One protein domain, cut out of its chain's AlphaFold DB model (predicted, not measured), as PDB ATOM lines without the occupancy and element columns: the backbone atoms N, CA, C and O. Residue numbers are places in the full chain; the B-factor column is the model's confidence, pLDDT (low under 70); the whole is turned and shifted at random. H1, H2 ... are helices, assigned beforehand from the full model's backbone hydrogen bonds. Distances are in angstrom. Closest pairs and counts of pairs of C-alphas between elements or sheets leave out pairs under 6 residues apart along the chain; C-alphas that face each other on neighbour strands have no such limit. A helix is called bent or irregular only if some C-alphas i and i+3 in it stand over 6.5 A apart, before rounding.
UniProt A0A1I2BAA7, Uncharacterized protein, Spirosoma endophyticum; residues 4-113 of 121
ATOM      1  N   ILE A   4     120.569 111.547 117.553       79.12
ATOM      2  CA  ILE A   4     120.354 112.317 118.784       79.12
ATOM      3  C   ILE A   4     119.994 113.780 118.487       79.12
ATOM      4  O   ILE A   4     119.021 114.285 119.033       79.12
ATOM      5  N   GLY A   5     120.725 114.460 117.595       81.56
ATOM      6  CA  GLY A   5     120.471 115.874 117.291       81.56
ATOM      7  C   GLY A   5     119.125 116.118 116.600       81.56
ATOM      8  O   GLY A   5     118.488 117.142 116.839       81.56
ATOM      9  N   LEU A   6     118.669 115.169 115.777       83.88
ATOM     10  CA  LEU A   6     117.330 115.217 115.187       83.88
ATOM     11  C   LEU A   6     116.253 115.010 116.258       83.88
ATOM     12  O   LEU A   6     115.340 115.824 116.345       83.88
ATOM     13  N   ASN A   7     116.413 114.011 117.129       87.00
ATOM     14  CA  ASN A   7     115.455 113.737 118.202       87.00
ATOM     15  C   ASN A   7     115.369 114.893 119.210       87.00
ATOM     16  O   ASN A   7     114.274 115.267 119.609       87.00
ATOM     17  N   THR A   8     116.487 115.536 119.568       88.38
ATOM     18  CA  THR A   8     116.471 116.737 120.424       88.38
ATOM     19  C   THR A   8     115.665 117.875 119.799       88.38
ATOM     20  O   THR A   8     114.923 118.564 120.501       88.38
ATOM     21  N   ASN A   9     115.771 118.069 118.482       88.31
ATOM     22  CA  ASN A   9     114.963 119.065 117.784       88.31
ATOM     23  C   ASN A   9     113.482 118.678 117.773       88.31
ATOM     24  O   ASN A   9     112.657 119.531 118.094       88.31
ATOM     25  N   THR A  10     113.152 117.420 117.466       89.81
ATOM     26  CA  THR A  10     111.772 116.916 117.512       89.81
ATOM     27  C   THR A  10     111.166 117.114 118.894       89.81
ATOM     28  O   THR A  10     110.121 117.746 118.992       89.81
ATOM     29  N   PHE A  11     111.853 116.696 119.962       91.62
ATOM     30  CA  PHE A  11     111.419 116.884 121.348       91.62
ATOM     31  C   PHE A  11     111.158 118.363 121.670       91.62
ATOM     32  O   PHE A  11     110.091 118.732 122.150       91.62
ATOM     33  N   ARG A  12     112.103 119.254 121.343       92.56
ATOM     34  CA  ARG A  12     111.947 120.685 121.638       92.56
ATOM     35  C   ARG A  12     110.800 121.326 120.855       92.56
ATOM     36  O   ARG A  12     110.109 122.193 121.383       92.56
ATOM     37  N   ILE A  13     110.645 120.966 119.581       92.50
ATOM     38  CA  ILE A  13     109.609 121.527 118.709       92.50
ATOM     39  C   ILE A  13     108.239 121.021 119.155       92.50
ATOM     40  O   ILE A  13     107.383 121.841 119.468       92.50
ATOM     41  N   THR A  14     108.049 119.705 119.237       90.88
ATOM     42  CA  THR A  14     106.776 119.092 119.652       90.88
ATOM     43  C   THR A  14     106.334 119.609 121.017       90.88
ATOM     44  O   THR A  14     105.220 120.105 121.111       90.88
ATOM     45  N   GLY A  15     107.221 119.649 122.020       91.25
ATOM     46  CA  GLY A  15     106.882 120.136 123.362       91.25
ATOM     47  C   GLY A  15     106.383 121.583 123.374       91.25
ATOM     48  O   GLY A  15     105.354 121.881 123.969       91.25
ATOM     49  N   LYS A  16     107.039 122.484 122.626       91.88
ATOM     50  CA  LYS A  16     106.616 123.892 122.534       91.88
ATOM     51  C   LYS A  16     105.181 124.043 122.012       91.88
ATOM     52  O   LYS A  16     104.450 124.913 122.477       91.88
ATOM     53  N   TYR A  17     104.814 123.282 120.983       92.12
ATOM     54  CA  TYR A  17     103.488 123.396 120.368       92.12
ATOM     55  C   TYR A  17     102.445 122.538 121.085       92.12
ATOM     56  O   TYR A  17     101.273 122.898 121.074       92.12
ATOM     57  N   LEU A  18     102.870 121.483 121.776       92.69
ATOM     58  CA  LEU A  18     102.032 120.709 122.679       92.69
ATOM     59  C   LEU A  18     101.511 121.579 123.829       92.69
ATOM     60  O   LEU A  18     100.319 121.544 124.108       92.69
ATOM     61  N   ASP A  19     102.356 122.427 124.425       89.56
ATOM     62  CA  ASP A  19     101.926 123.389 125.451       89.56
ATOM     63  C   ASP A  19     100.822 124.329 124.934       89.56
ATOM     64  O   ASP A  19      99.839 124.584 125.632       89.56
ATOM     65  N   LEU A  20     100.956 124.813 123.692       90.81
ATOM     66  CA  LEU A  20      99.957 125.673 123.047       90.81
ATOM     67  C   LEU A  20      98.625 124.942 122.844       90.81
ATOM     68  O   LEU A  20      97.571 125.505 123.142       90.81
ATOM     69  N   LEU A  21      98.660 123.707 122.334       92.44
ATOM     70  CA  LEU A  21      97.445 122.927 122.084       92.44
ATOM     71  C   LEU A  21      96.771 122.501 123.395       92.44
ATOM     72  O   LEU A  21      95.557 122.633 123.519       92.44
ATOM     73  N   ASN A  22      97.545 122.080 124.396       90.50
ATOM     74  CA  ASN A  22      97.029 121.710 125.713       90.50
ATOM     75  C   ASN A  22      96.344 122.884 126.417       90.50
ATOM     76  O   ASN A  22      95.239 122.720 126.933       90.50
ATOM     77  N   ASP A  23      96.962 124.069 126.420       88.94
ATOM     78  CA  ASP A  23      96.350 125.268 127.004       88.94
ATOM     79  C   ASP A  23      95.008 125.587 126.326       88.94
ATOM     80  O   ASP A  23      94.015 125.877 126.999       88.94
ATOM     81  N   PHE A  24      94.942 125.440 125.001       89.19
ATOM     82  CA  PHE A  24      93.705 125.616 124.249       89.19
ATOM     83  C   PHE A  24      92.639 124.566 124.610       89.19
ATOM     84  O   PHE A  24      91.503 124.930 124.914       89.19
ATOM     85  N   VAL A  25      92.989 123.274 124.627       90.56
ATOM     86  CA  VAL A  25      92.066 122.168 124.955       90.56
ATOM     87  C   VAL A  25      91.497 122.323 126.364       90.56
ATOM     88  O   VAL A  25      90.287 122.206 126.565       90.56
ATOM     89  N   VAL A  26      92.348 122.623 127.348       88.88
ATOM     90  CA  VAL A  26      91.927 122.818 128.741       88.88
ATOM     91  C   VAL A  26      90.914 123.954 128.838       88.88
ATOM     92  O   VAL A  26      89.865 123.796 129.465       88.88
ATOM     93  N   LYS A  27      91.178 125.083 128.178       85.12
ATOM     94  CA  LYS A  27      90.269 126.232 128.198       85.12
ATOM     95  C   LYS A  27      88.966 125.961 127.459       85.12
ATOM     96  O   LYS A  27      87.918 126.320 127.984       85.12
ATOM     97  N   ALA A  28      89.013 125.277 126.318       85.94
ATOM     98  CA  ALA A  28      87.831 124.857 125.567       85.94
ATOM     99  C   ALA A  28      86.937 123.879 126.350       85.94
ATOM    100  O   ALA A  28      85.722 123.869 126.174       85.94
ATOM    101  N   ARG A  29      87.525 123.047 127.221       84.44
ATOM    102  CA  ARG A  29      86.773 122.123 128.085       84.44
ATOM    103  C   ARG A  29      86.167 122.805 129.311       84.44
ATOM    104  O   ARG A  29      85.086 122.412 129.744       84.44
ATOM    105  N   ILE A  30      86.869 123.774 129.898       82.88
ATOM    106  CA  ILE A  30      86.413 124.483 131.106       82.88
ATOM    107  C   ILE A  30      85.381 125.555 130.754       82.88
ATOM    108  O   ILE A  30      84.366 125.688 131.438       82.88
ATOM    109  N   ASN A  31      85.634 126.313 129.690       73.75
ATOM    110  CA  ASN A  31      84.788 127.407 129.253       73.75
ATOM    111  C   ASN A  31      83.975 126.951 128.039       73.75
ATOM    112  O   ASN A  31      84.534 126.510 127.043       73.75
ATOM    113  N   GLN A  32      82.652 127.127 128.079       66.81
ATOM    114  CA  GLN A  32      81.786 126.903 126.907       66.81
ATOM    115  C   GLN A  32      82.000 127.947 125.793       66.81
ATOM    116  O   GLN A  32      81.306 127.922 124.779       66.81
ATOM    117  N   GLU A  33      82.941 128.870 125.982       68.38
ATOM    118  CA  GLU A  33      83.298 129.915 125.038       68.38
ATOM    119  C   GLU A  33      84.814 130.136 125.084       68.38
ATOM    120  O   GLU A  33      85.401 130.318 126.153       68.38
ATOM    121  N   ILE A  34      85.456 130.078 123.918       77.19
ATOM    122  CA  ILE A  34      86.893 130.319 123.774       77.19
ATOM    123  C   ILE A  34      87.095 131.790 123.423       77.19
ATOM    124  O   ILE A  34      86.506 132.283 122.459       77.19
ATOM    125  N   GLU A  35      87.949 132.467 124.189       82.50
ATOM    126  CA  GLU A  35      88.328 133.856 123.941       82.50
ATOM    127  C   GLU A  35      88.890 134.035 122.522       82.50
ATOM    128  O   GLU A  35      89.684 133.222 122.043       82.50
ATOM    129  N   GLU A  36      88.523 135.136 121.869       83.69
ATOM    130  CA  GLU A  36      88.907 135.436 120.482       83.69
ATOM    131  C   GLU A  36      90.428 135.377 120.270       83.69
ATOM    132  O   GLU A  36      90.902 134.706 119.358       83.69
ATOM    133  N   GLY A  37      91.215 135.927 121.202       85.12
ATOM    134  CA  GLY A  37      92.678 135.890 121.108       85.12
ATOM    135  C   GLY A  37      93.283 134.478 121.124       85.12
ATOM    136  O   GLY A  37      94.360 134.262 120.577       85.12
ATOM    137  N   GLN A  38      92.608 133.490 121.718       84.81
ATOM    138  CA  GLN A  38      93.076 132.096 121.721       84.81
ATOM    139  C   GLN A  38      92.720 131.385 120.418       84.81
ATOM    140  O   GLN A  38      93.512 130.585 119.917       84.81
ATOM    141  N   LYS A  39      91.561 131.718 119.839       87.25
ATOM    142  CA  LYS A  39      91.200 131.280 118.488       87.25
ATOM    143  C   LYS A  39      92.205 131.808 117.473       87.25
ATOM    144  O   LYS A  39      92.705 131.023 116.675       87.25
ATOM    145  N   ASP A  40      92.582 133.081 117.570       89.56
ATOM    146  CA  ASP A  40      93.572 133.697 116.681       89.56
ATOM    147  C   ASP A  40      94.935 133.003 116.754       89.56
ATOM    148  O   ASP A  40      95.574 132.766 115.726       89.56
ATOM    149  N   LEU A  41      95.382 132.629 117.958       90.00
ATOM    150  CA  LEU A  41      96.629 131.881 118.140       90.00
ATOM    151  C   LEU A  41      96.569 130.500 117.484       90.00
ATOM    152  O   LEU A  41      97.513 130.108 116.792       90.00
ATOM    153  N   LEU A  42      95.465 129.772 117.669       90.50
ATOM    154  CA  LEU A  42      95.289 128.444 117.088       90.50
ATOM    155  C   LEU A  42      95.155 128.503 115.561       90.50
ATOM    156  O   LEU A  42      95.810 127.744 114.851       90.50
ATOM    157  N   VAL A  43      94.365 129.440 115.043       91.50
ATOM    158  CA  VAL A  43      94.224 129.684 113.602       91.50
ATOM    159  C   VAL A  43      95.560 130.112 113.000       91.50
ATOM    160  O   VAL A  43      95.946 129.624 111.939       91.50
ATOM    161  N   GLY A  44      96.312 130.974 113.687       92.31
ATOM    162  CA  GLY A  44      97.664 131.355 113.295       92.31
ATOM    163  C   GLY A  44      98.590 130.144 113.197       92.31
ATOM    164  O   GLY A  44      99.278 129.975 112.192       92.31
ATOM    165  N   PHE A  45      98.560 129.261 114.194       93.31
ATOM    166  CA  PHE A  45      99.312 128.009 114.186       93.31
ATOM    167  C   PHE A  45      98.926 127.092 113.013       93.31
ATOM    168  O   PHE A  45      99.801 126.655 112.264       93.31
ATOM    169  N   ILE A  46      97.630 126.847 112.801       93.19
ATOM    170  CA  ILE A  46      97.135 125.979 111.722       93.19
ATOM    171  C   ILE A  46      97.477 126.556 110.343       93.19
ATOM    172  O   ILE A  46      97.887 125.818 109.446       93.19
ATOM    173  N   ASN A  47      97.391 127.876 110.170       92.62
ATOM    174  CA  ASN A  47      97.803 128.531 108.931       92.62
ATOM    175  C   ASN A  47      99.291 128.314 108.634       92.62
ATOM    176  O   ASN A  47      99.649 128.055 107.488       92.62
ATOM    177  N   GLN A  48     100.152 128.363 109.655       94.00
ATOM    178  CA  GLN A  48     101.577 128.078 109.483       94.00
ATOM    179  C   GLN A  48     101.844 126.616 109.102       94.00
ATOM    180  O   GLN A  48     102.766 126.366 108.330       94.00
ATOM    181  N   LEU A  49     101.050 125.668 109.613       91.75
ATOM    182  CA  LEU A  49     101.136 124.248 109.252       91.75
ATOM    183  C   LEU A  49     100.668 123.962 107.819       91.75
ATOM    184  O   LEU A  49     101.222 123.088 107.146       91.75
ATOM    185  N   LYS A  50      99.628 124.668 107.367       89.88
ATOM    186  CA  LYS A  50      99.028 124.492 106.039       89.88
ATOM    187  C   LYS A  50      99.861 125.124 104.919       89.88
ATOM    188  O   LYS A  50      99.772 124.683 103.774       89.88
ATOM    189  N   ASP A  51     100.629 126.167 105.226       88.94
ATOM    190  CA  ASP A  51     101.413 126.905 104.237       88.94
ATOM    191  C   ASP A  51     102.556 126.053 103.653       88.94
ATOM    192  O   ASP A  51     103.583 125.819 104.286       88.94
ATOM    193  N   GLU A  52     102.391 125.623 102.399       82.69
ATOM    194  CA  GLU A  52     103.397 124.860 101.643       82.69
ATOM    195  C   GLU A  52     104.692 125.636 101.383       82.69
ATOM    196  O   GLU A  52     105.732 125.027 101.123       82.69
ATOM    197  N   ASN A  53     104.654 126.967 101.459       85.69
ATOM    198  CA  ASN A  53     105.835 127.811 101.292       85.69
ATOM    199  C   ASN A  53     106.519 128.112 102.631       85.69
ATOM    200  O   ASN A  53     107.525 128.828 102.672       85.69
ATOM    201  N   ASN A  54     106.008 127.564 103.739       87.88
ATOM    202  CA  ASN A  54     106.606 127.761 105.044       87.88
ATOM    203  C   ASN A  54     107.868 126.910 105.197       87.88
ATOM    204  O   ASN A  54     107.842 125.734 105.552       87.88
ATOM    205  N   HIS A  55     109.015 127.535 104.951       85.44
ATOM    206  CA  HIS A  55     110.321 126.892 105.074       85.44
ATOM    207  C   HIS A  55     110.904 126.949 106.490       85.44
ATOM    208  O   HIS A  55     112.074 126.615 106.693       85.44
ATOM    209  N   GLN A  56     110.125 127.383 107.486       89.62
ATOM    210  CA  GLN A  56     110.587 127.356 108.866       89.62
ATOM    211  C   GLN A  56     110.728 125.900 109.340       89.62
ATOM    212  O   GLN A  56     109.747 125.152 109.321       89.62
ATOM    213  N   PRO A  57     111.915 125.484 109.825       86.88
ATOM    214  CA  PRO A  57     112.174 124.089 110.174       86.88
ATOM    215  C   PRO A  57     111.180 123.499 111.177       86.88
ATOM    216  O   PRO A  57     110.816 122.335 111.051       86.88
ATOM    217  N   GLN A  58     110.712 124.293 112.149       91.38
ATOM    218  CA  GLN A  58     109.734 123.815 113.126       91.38
ATOM    219  C   GLN A  58     108.412 123.381 112.490       91.38
ATOM    220  O   GLN A  58     107.887 122.336 112.858       91.38
ATOM    221  N   PHE A  59     107.900 124.136 111.518       92.56
ATOM    222  CA  PHE A  59     106.627 123.820 110.881       92.56
ATOM    223  C   PHE A  59     106.785 122.668 109.898       92.56
ATOM    224  O   PHE A  59     105.942 121.788 109.891       92.56
ATOM    225  N   LEU A  60     107.918 122.563 109.199       90.06
ATOM    226  CA  LEU A  60     108.212 121.381 108.383       90.06
ATOM    227  C   LEU A  60     108.233 120.086 109.210       90.06
ATOM    228  O   LEU A  60     107.711 119.067 108.766       90.06
ATOM    229  N   VAL A  61     108.825 120.104 110.409       91.06
ATOM    230  CA  VAL A  61     108.833 118.930 111.301       91.06
ATOM    231  C   VAL A  61     107.413 118.572 111.740       91.06
ATOM    232  O   VAL A  61     107.021 117.414 111.628       91.06
ATOM    233  N   LEU A  62     106.635 119.558 112.188       93.44
ATOM    234  CA  LEU A  62     105.264 119.337 112.653       93.44
ATOM    235  C   LEU A  62     104.343 118.858 111.529       93.44
ATOM    236  O   LEU A  62     103.637 117.873 111.714       93.44
ATOM    237  N   SER A  63     104.385 119.503 110.361       93.19
ATOM    238  CA  SER A  63     103.584 119.114 109.200       93.19
ATOM    239  C   SER A  63     103.897 117.681 108.780       93.19
ATOM    240  O   SER A  63     102.974 116.907 108.567       93.19
ATOM    241  N   ASN A  64     105.176 117.283 108.758       91.94
ATOM    242  CA  ASN A  64     105.564 115.905 108.440       91.94
ATOM    243  C   ASN A  64     105.036 114.888 109.464       91.94
ATOM    244  O   ASN A  64     104.582 113.814 109.075       91.94
ATOM    245  N   ILE A  65     105.111 115.206 110.760       93.31
ATOM    246  CA  ILE A  65     104.595 114.349 111.839       93.31
ATOM    247  C   ILE A  65     103.080 114.166 111.696       93.31
ATOM    248  O   ILE A  65     102.591 113.041 111.628       93.31
ATOM    249  N   ILE A  66     102.346 115.274 111.597       93.94
ATOM    250  CA  ILE A  66     100.882 115.276 111.547       93.94
ATOM    251  C   ILE A  66     100.393 114.621 110.253       93.94
ATOM    252  O   ILE A  66      99.472 113.811 110.275       93.94
ATOM    253  N   GLU A  67     101.020 114.931 109.118       94.12
ATOM    254  CA  GLU A  67     100.671 114.326 107.836       94.12
ATOM    255  C   GLU A  67     100.887 112.810 107.849       94.12
ATOM    256  O   GLU A  67     100.061 112.070 107.314       94.12
ATOM    257  N   ARG A  68     101.970 112.327 108.469       94.00
ATOM    258  CA  ARG A  68     102.232 110.890 108.592       94.00
ATOM    259  C   ARG A  68     101.118 110.187 109.369       94.00
ATOM    260  O   ARG A  68     100.665 109.133 108.924       94.00
ATOM    261  N   GLU A  69     100.663 110.772 110.474       93.81
ATOM    262  CA  GLU A  69      99.579 110.198 111.276       93.81
ATOM    263  C   GLU A  69      98.216 110.296 110.586       93.81
ATOM    264  O   GLU A  69      97.486 109.313 110.536       93.81
ATOM    265  N   LEU A  70      97.889 111.413 109.935       92.88
ATOM    266  CA  LEU A  70      96.636 111.520 109.175       92.88
ATOM    267  C   LEU A  70      96.588 110.544 107.990       92.88
ATOM    268  O   LEU A  70      95.549 109.959 107.692       92.88
ATOM    269  N   ARG A  71      97.726 110.282 107.337       92.31
ATOM    270  CA  ARG A  71      97.797 109.236 106.306       92.31
ATOM    271  C   ARG A  71      97.527 107.842 106.876       92.31
ATOM    272  O   ARG A  71      96.969 107.017 106.156       92.31
ATOM    273  N   SER A  72      97.900 107.570 108.130       90.00
ATOM    274  CA  SER A  72      97.635 106.279 108.784       90.00
ATOM    275  C   SER A  72      96.138 106.072 109.058       90.00
ATOM    276  O   SER A  72      95.645 104.947 108.978       90.00
ATOM    277  N   THR A  73      95.397 107.167 109.264       87.75
ATOM    278  CA  THR A  73      93.939 107.187 109.453       87.75
ATOM    279  C   THR A  73      93.145 107.426 108.161       87.75
ATOM    280  O   THR A  73      91.917 107.491 108.199       87.75
ATOM    281  N   ASN A  74      93.816 107.487 107.002       89.88
ATOM    282  CA  ASN A  74      93.231 107.773 105.684       89.88
ATOM    283  C   ASN A  74      92.544 109.156 105.588       89.88
ATOM    284  O   ASN A  74      91.650 109.369 104.765       89.88
ATOM    285  N   GLU A  75      92.987 110.097 106.418       91.19
ATOM    286  CA  GLU A  75      92.582 111.500 106.435       91.19
ATOM    287  C   GLU A  75      93.493 112.332 105.517       91.19
ATOM    288  O   GLU A  75      94.709 112.135 105.439       91.19
ATOM    289  N   ASN A  76      92.921 113.307 104.806       93.44
ATOM    290  CA  ASN A  76      93.712 114.227 103.992       93.44
ATOM    291  C   ASN A  76      94.217 115.391 104.855       93.44
ATOM    292  O   ASN A  76      93.415 116.176 105.348       93.44
ATOM    293  N   TYR A  77      95.542 115.544 104.961       93.06
ATOM    294  CA  TYR A  77      96.193 116.579 105.775       93.06
ATOM    295  C   TYR A  77      95.626 117.991 105.566       93.06
ATOM    296  O   TYR A  77      95.244 118.657 106.526       93.06
ATOM    297  N   ARG A  78      95.523 118.447 104.310       91.75
ATOM    298  CA  ARG A  78      95.033 119.799 104.000       91.75
ATOM    299  C   ARG A  78      93.567 119.964 104.376       91.75
ATOM    300  O   ARG A  78      93.226 120.921 105.064       91.75
ATOM    301  N   HIS A  79      92.731 119.016 103.967       93.50
ATOM    302  CA  HIS A  79      91.301 119.047 104.265       93.50
ATOM    303  C   HIS A  79      91.033 118.999 105.775       93.50
ATOM    304  O   HIS A  79      90.166 119.708 106.277       93.50
ATOM    305  N   TYR A  80      91.806 118.200 106.513       95.06
ATOM    306  CA  TYR A  80      91.709 118.104 107.964       95.06
ATOM    307  C   TYR A  80      91.987 119.459 108.627       95.06
ATOM    308  O   TYR A  80      91.148 119.962 109.374       95.06
ATOM    309  N   LEU A  81      93.108 120.105 108.287       94.69
ATOM    310  CA  LEU A  81      93.456 121.424 108.825       94.69
ATOM    311  C   LEU A  81      92.452 122.516 108.432       94.69
ATOM    312  O   LEU A  81      92.103 123.352 109.264       94.69
ATOM    313  N   GLU A  82      91.962 122.508 107.192       93.88
ATOM    314  CA  GLU A  82      90.930 123.449 106.738       93.88
ATOM    315  C   GLU A  82      89.619 123.262 107.501       93.88
ATOM    316  O   GLU A  82      89.026 124.247 107.934       93.88
ATOM    317  N   SER A  83      89.212 122.015 107.746       94.81
ATOM    318  CA  SER A  83      87.992 121.730 108.500       94.81
ATOM    319  C   SER A  83      88.056 122.258 109.934       94.81
ATOM    320  O   SER A  83      87.078 122.824 110.412       94.81
ATOM    321  N   ILE A  84      89.218 122.155 110.593       94.12
ATOM    322  CA  ILE A  84      89.419 122.723 111.929       94.12
ATOM    323  C   ILE A  84      89.242 124.242 111.893       94.12
ATOM    324  O   ILE A  84      88.572 124.798 112.757       94.12
ATOM    325  N   MET A  85      89.827 124.924 110.900       92.81
ATOM    326  CA  MET A  85      89.699 126.379 110.778       92.81
ATOM    327  C   MET A  85      88.241 126.808 110.617       92.81
ATOM    328  O   MET A  85      87.783 127.679 111.353       92.81
ATOM    329  N   THR A  86      87.506 126.173 109.701       93.38
ATOM    330  CA  THR A  86      86.084 126.470 109.479       93.38
ATOM    331  C   THR A  86      85.262 126.237 110.746       93.38
ATOM    332  O   THR A  86      84.459 127.081 111.128       93.38
ATOM    333  N   GLU A  87      85.499 125.139 111.459       93.25
ATOM    334  CA  GLU A  87      84.770 124.829 112.693       93.25
ATOM    335  C   GLU A  87      85.094 125.804 113.838       93.25
ATOM    336  O   GLU A  87      84.214 126.102 114.652       93.25
ATOM    337  N   ILE A  88      86.322 126.335 113.904       90.25
ATOM    338  CA  ILE A  88      86.693 127.403 114.848       90.25
ATOM    339  C   ILE A  88      85.950 128.703 114.514       90.25
ATOM    340  O   ILE A  88      85.418 129.346 115.424       90.25
ATOM    341  N   GLU A  89      85.896 129.083 113.232       88.12
ATOM    342  CA  GLU A  89      85.173 130.271 112.751       88.12
ATOM    343  C   GLU A  89      83.666 130.174 113.041       88.12
ATOM    344  O   GLU A  89      83.050 131.141 113.486       88.12
ATOM    345  N   GLU A  90      83.086 128.982 112.885       90.06
ATOM    346  CA  GLU A  90      81.691 128.680 113.228       90.06
ATOM    347  C   GLU A  90      81.443 128.547 114.744       90.06
ATOM    348  O   GLU A  90      80.304 128.356 115.175       90.06
ATOM    349  N   ASN A  91      82.490 128.649 115.570       86.62
ATOM    350  CA  ASN A  91      82.456 128.427 117.017       86.62
ATOM    351  C   ASN A  91      81.870 127.054 117.412       86.62
ATOM    352  O   ASN A  91      81.261 126.897 118.474       86.62
ATOM    353  N   ASN A  92      82.053 126.041 116.564       89.62
ATOM    354  CA  ASN A  92      81.527 124.699 116.778       89.62
ATOM    355  C   ASN A  92      82.494 123.861 117.626       89.62
ATOM    356  O   ASN A  92      83.178 122.966 117.126       89.62
ATOM    357  N   ILE A  93      82.541 124.156 118.932       88.62
ATOM    358  CA  ILE A  93      83.472 123.534 119.895       88.62
ATOM    359  C   ILE A  93      83.422 122.008 119.834       88.62
ATOM    360  O   ILE A  93      84.461 121.357 119.820       88.62
ATOM    361  N   ASN A  94      82.228 121.427 119.725       90.00
ATOM    362  CA  ASN A  94      82.063 119.973 119.686       90.00
ATOM    363  C   ASN A  94      82.678 119.323 118.435       90.00
ATOM    364  O   ASN A  94      82.972 118.131 118.469       90.00
ATOM    365  N   ALA A  95      82.851 120.078 117.345       91.81
ATOM    366  CA  ALA A  95      83.429 119.579 116.102       91.81
ATOM    367  C   ALA A  95      84.954 119.744 116.060       91.81
ATOM    368  O   ALA A  95      85.656 118.769 115.786       91.81
ATOM    369  N   PHE A  96      85.479 120.932 116.394       92.00
ATOM    370  CA  PHE A  96      86.926 121.158 116.312       92.00
ATOM    371  C   PHE A  96      87.693 120.606 117.515       92.00
ATOM    372  O   PHE A  96      88.851 120.223 117.359       92.00
ATOM    373  N   LEU A  97      87.099 120.551 118.715       92.44
ATOM    374  CA  LEU A  97      87.832 120.154 119.922       92.44
ATOM    375  C   LEU A  97      88.411 118.732 119.821       92.44
ATOM    376  O   LEU A  97      89.614 118.600 120.041       92.44
ATOM    377  N   PRO A  98      87.654 117.696 119.397       94.06
ATOM    378  CA  PRO A  98      88.221 116.361 119.195       94.06
ATOM    379  C   PRO A  98      89.378 116.343 118.190       94.06
ATOM    380  O   PRO A  98      90.315 115.561 118.324       94.06
ATOM    381  N   LYS A  99      89.344 117.226 117.186       94.50
ATOM    382  CA  LYS A  99      90.404 117.311 116.177       94.50
ATOM    383  C   LYS A  99      91.678 117.950 116.717       94.50
ATOM    384  O   LYS A  99      92.772 117.538 116.334       94.50
ATOM    385  N   ILE A 100      91.543 118.942 117.596       94.19
ATOM    386  CA  ILE A 100      92.675 119.541 118.311       94.19
ATOM    387  C   ILE A 100      93.256 118.562 119.330       94.19
ATOM    388  O   ILE A 100      94.476 118.461 119.444       94.19
ATOM    389  N   GLU A 101      92.408 117.803 120.024       94.25
ATOM    390  CA  GLU A 101      92.843 116.723 120.917       94.25
ATOM    391  C   GLU A 101      93.646 115.674 120.148       94.25
ATOM    392  O   GLU A 101      94.760 115.357 120.543       94.25
ATOM    393  N   PHE A 102      93.178 115.261 118.971       94.38
ATOM    394  CA  PHE A 102      93.937 114.358 118.110       94.38
ATOM    395  C   PHE A 102      95.320 114.915 117.716       94.38
ATOM    396  O   PHE A 102      96.315 114.196 117.771       94.38
ATOM    397  N   LEU A 103      95.423 116.204 117.359       94.62
ATOM    398  CA  LEU A 103      96.729 116.827 117.091       94.62
ATOM    399  C   LEU A 103      97.625 116.839 118.335       94.62
ATOM    400  O   LEU A 103      98.831 116.633 118.224       94.62
ATOM    401  N   THR A 104      97.035 117.079 119.504       94.75
ATOM    402  CA  THR A 104      97.729 117.066 120.795       94.75
ATOM    403  C   THR A 104      98.308 115.681 121.072       94.75
ATOM    404  O   THR A 104      99.502 115.574 121.337       94.75
ATOM    405  N   ASP A 105      97.508 114.629 120.901       94.69
ATOM    406  CA  ASP A 105      97.917 113.238 121.116       94.69
ATOM    407  C   ASP A 105      99.071 112.827 120.187       94.69
ATOM    408  O   ASP A 105     100.034 112.194 120.623       94.69
ATOM    409  N   ILE A 106      99.026 113.235 118.911       94.50
ATOM    410  CA  ILE A 106     100.119 112.983 117.959       94.50
ATOM    411  C   ILE A 106     101.422 113.632 118.438       94.50
ATOM    412  O   ILE A 106     102.484 113.002 118.415       94.50
ATOM    413  N   LEU A 107     101.358 114.908 118.833       94.44
ATOM    414  CA  LEU A 107     102.547 115.634 119.272       94.44
ATOM    415  C   LEU A 107     103.089 115.088 120.593       94.44
ATOM    416  O   LEU A 107     104.307 115.053 120.749       94.44
ATOM    417  N   ASP A 108     102.227 114.645 121.507       94.69
ATOM    418  CA  ASP A 108     102.622 114.030 122.776       94.69
ATOM    419  C   ASP A 108     103.322 112.680 122.566       94.69
ATOM    420  O   ASP A 108     104.394 112.430 123.128       94.69
ATOM    421  N   MET A 109     102.780 111.843 121.673       94.50
ATOM    422  CA  MET A 109     103.393 110.570 121.286       94.50
ATOM    423  C   MET A 109     104.792 110.788 120.699       94.50
ATOM    424  O   MET A 109     105.765 110.183 121.153       94.50
ATOM    425  N   GLU A 110     104.924 111.693 119.727       93.00
ATOM    426  CA  GLU A 110     106.217 112.007 119.109       93.00
ATOM    427  C   GLU A 110     107.195 112.682 120.072       93.00
ATOM    428  O   GLU A 110     108.401 112.423 120.016       93.00
ATOM    429  N   ASN A 111     106.702 113.526 120.983       94.31
ATOM    430  CA  ASN A 111     107.523 114.121 122.029       94.31
ATOM    431  C   ASN A 111     108.122 113.041 122.938       94.31
ATOM    432  O   ASN A 111     109.337 113.011 123.152       94.31
ATOM    433  N   SER A 112     107.275 112.126 123.408       92.19
ATOM    434  CA  SER A 112     107.655 111.012 124.273       92.19
ATOM    435  C   SER A 112     108.638 110.068 123.582       92.19
ATOM    436  O   SER A 112     109.681 109.734 124.144       92.19
ATOM    437  N   GLU A 113     108.380 109.696 122.327       92.56
ATOM    438  CA  GLU A 113     109.301 108.876 121.539       92.56
ATOM    439  C   GLU A 113     110.661 109.545 121.326       92.56
ATOM    440  O   GLU A 113     111.708 108.895 121.408       92.56
TER     441      GLU A 113
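This is residues 4 to 113 of the 121 residues of an uncharacterized protein of Spirosoma endophyticum (UniProt A0A1I2BAA7). Two pairs of helices spread apart as a wedge, and a fifth helix, H3, crosses its open end: H1 and H5 run side by side in opposite ways, and so do H2 and H4. The two pairs come together near the links from H1 to H2 and from H4 to H5, while H3 packs on the other four helices. The printed part has 110 residues with five named helices, H1 to H5 in that order along the chain, and no named strand; its class is all helix. It is compact, with a radius of gyration of the C-alphas of 13.5 A, yet elongated in outline, with spans of 42 by 25 by 25 A, and the longest helix, H1, runs along much of that length.

Find C-alpha 4 at (120.354, 112.317, 118.784); from there H1 runs through residues 4 to 30, 38.1 A from first to last C-alpha. After a tight link of 5 residues, look at residues 36 to 50 for H2, 20.8 A long. A short link of 6 residues brings you to H3, residues 57 to 72, which begins with C-alpha 57 at (112.174, 124.089, 110.174) and is 23.0 A long. A tight link of 4 residues leads on to H4, residues 77 to 89, 18.9 A long. Beyond a tight link of 3 residues, H5 takes residues 93 to 113, 29.7 A long, and ends with C-alpha 113 at (109.301, 108.876, 121.539). H5 is irregular, but only just: C-alphas 95 and 98 are 6.55 A apart.

Start with H1 and look across to H5: they touch with 27 pairs of C-alphas within 8 A, at a shallow tilt of 27 degrees, opposite ways. Their closest C-alphas are those of Phe 11 and Asn 111, 4.8 A apart. H1 and H2 form a helical hairpin and only just touch, with 3 pairs of C-alphas within 8 A; the closest are those of Phe 24 and Gln 38, 7.0 A apart. They run opposite ways at a tilt of 35.4 degrees, only just steep. H2 touches H4 at a shallow tilt of 15 degrees, opposite ways, and the closest C-alphas, those of Val 43 and Met 85, are 6.3 A apart. Now turn to H3, which stands about perpendicular to H2 at 81 degrees and to H4 at 79 degrees. It touches H2 at the C-alphas of Ser 63 and Leu 49, the closest, 5.7 A apart, and H4 at those of Glu 67 and Tyr 77, the closest, 5.4 A apart; H4 touches H3 with residue 77 alone. To H1 and to H5 it is only just about perpendicular, at 72 degrees each. It touches H1 beside residues 10 to 14 alone, with the C-alphas of Ile 13 and Gln 58 closest at 6.0 A, and H5 beside residues 103 to 110 alone, with those of Ile 66 and Ile 106 closest at 6.9 A. H4 and H5 touch at a steep tilt of 46 degrees, opposite ways, the closest C-alphas being those of Ile 84 and Phe 96, 5.3 A apart. The helix packing is mostly crossed, with 2 of the 8 touching pairs at a shallow tilt. H1 and H4 are apart, and so are H2 and H5. In H2, H3 and H4 every O i to N i+4 pair is within hydrogen-bond range; in H1 22 of 23 are, and in H5 15 of 17.

The two C-alphas farthest apart are those of Ile 4 and Glu 90, at 42.3 A, while the first and last printed C-alphas, those of Ile 4 and Glu 113, are 11.9 A apart. The printed part has no cut, and no link is long. In the B-factor column the mean pLDDT of the printed part is 90.0; look at residues 32 to 33, between H1 and H2, for the two residues under 70.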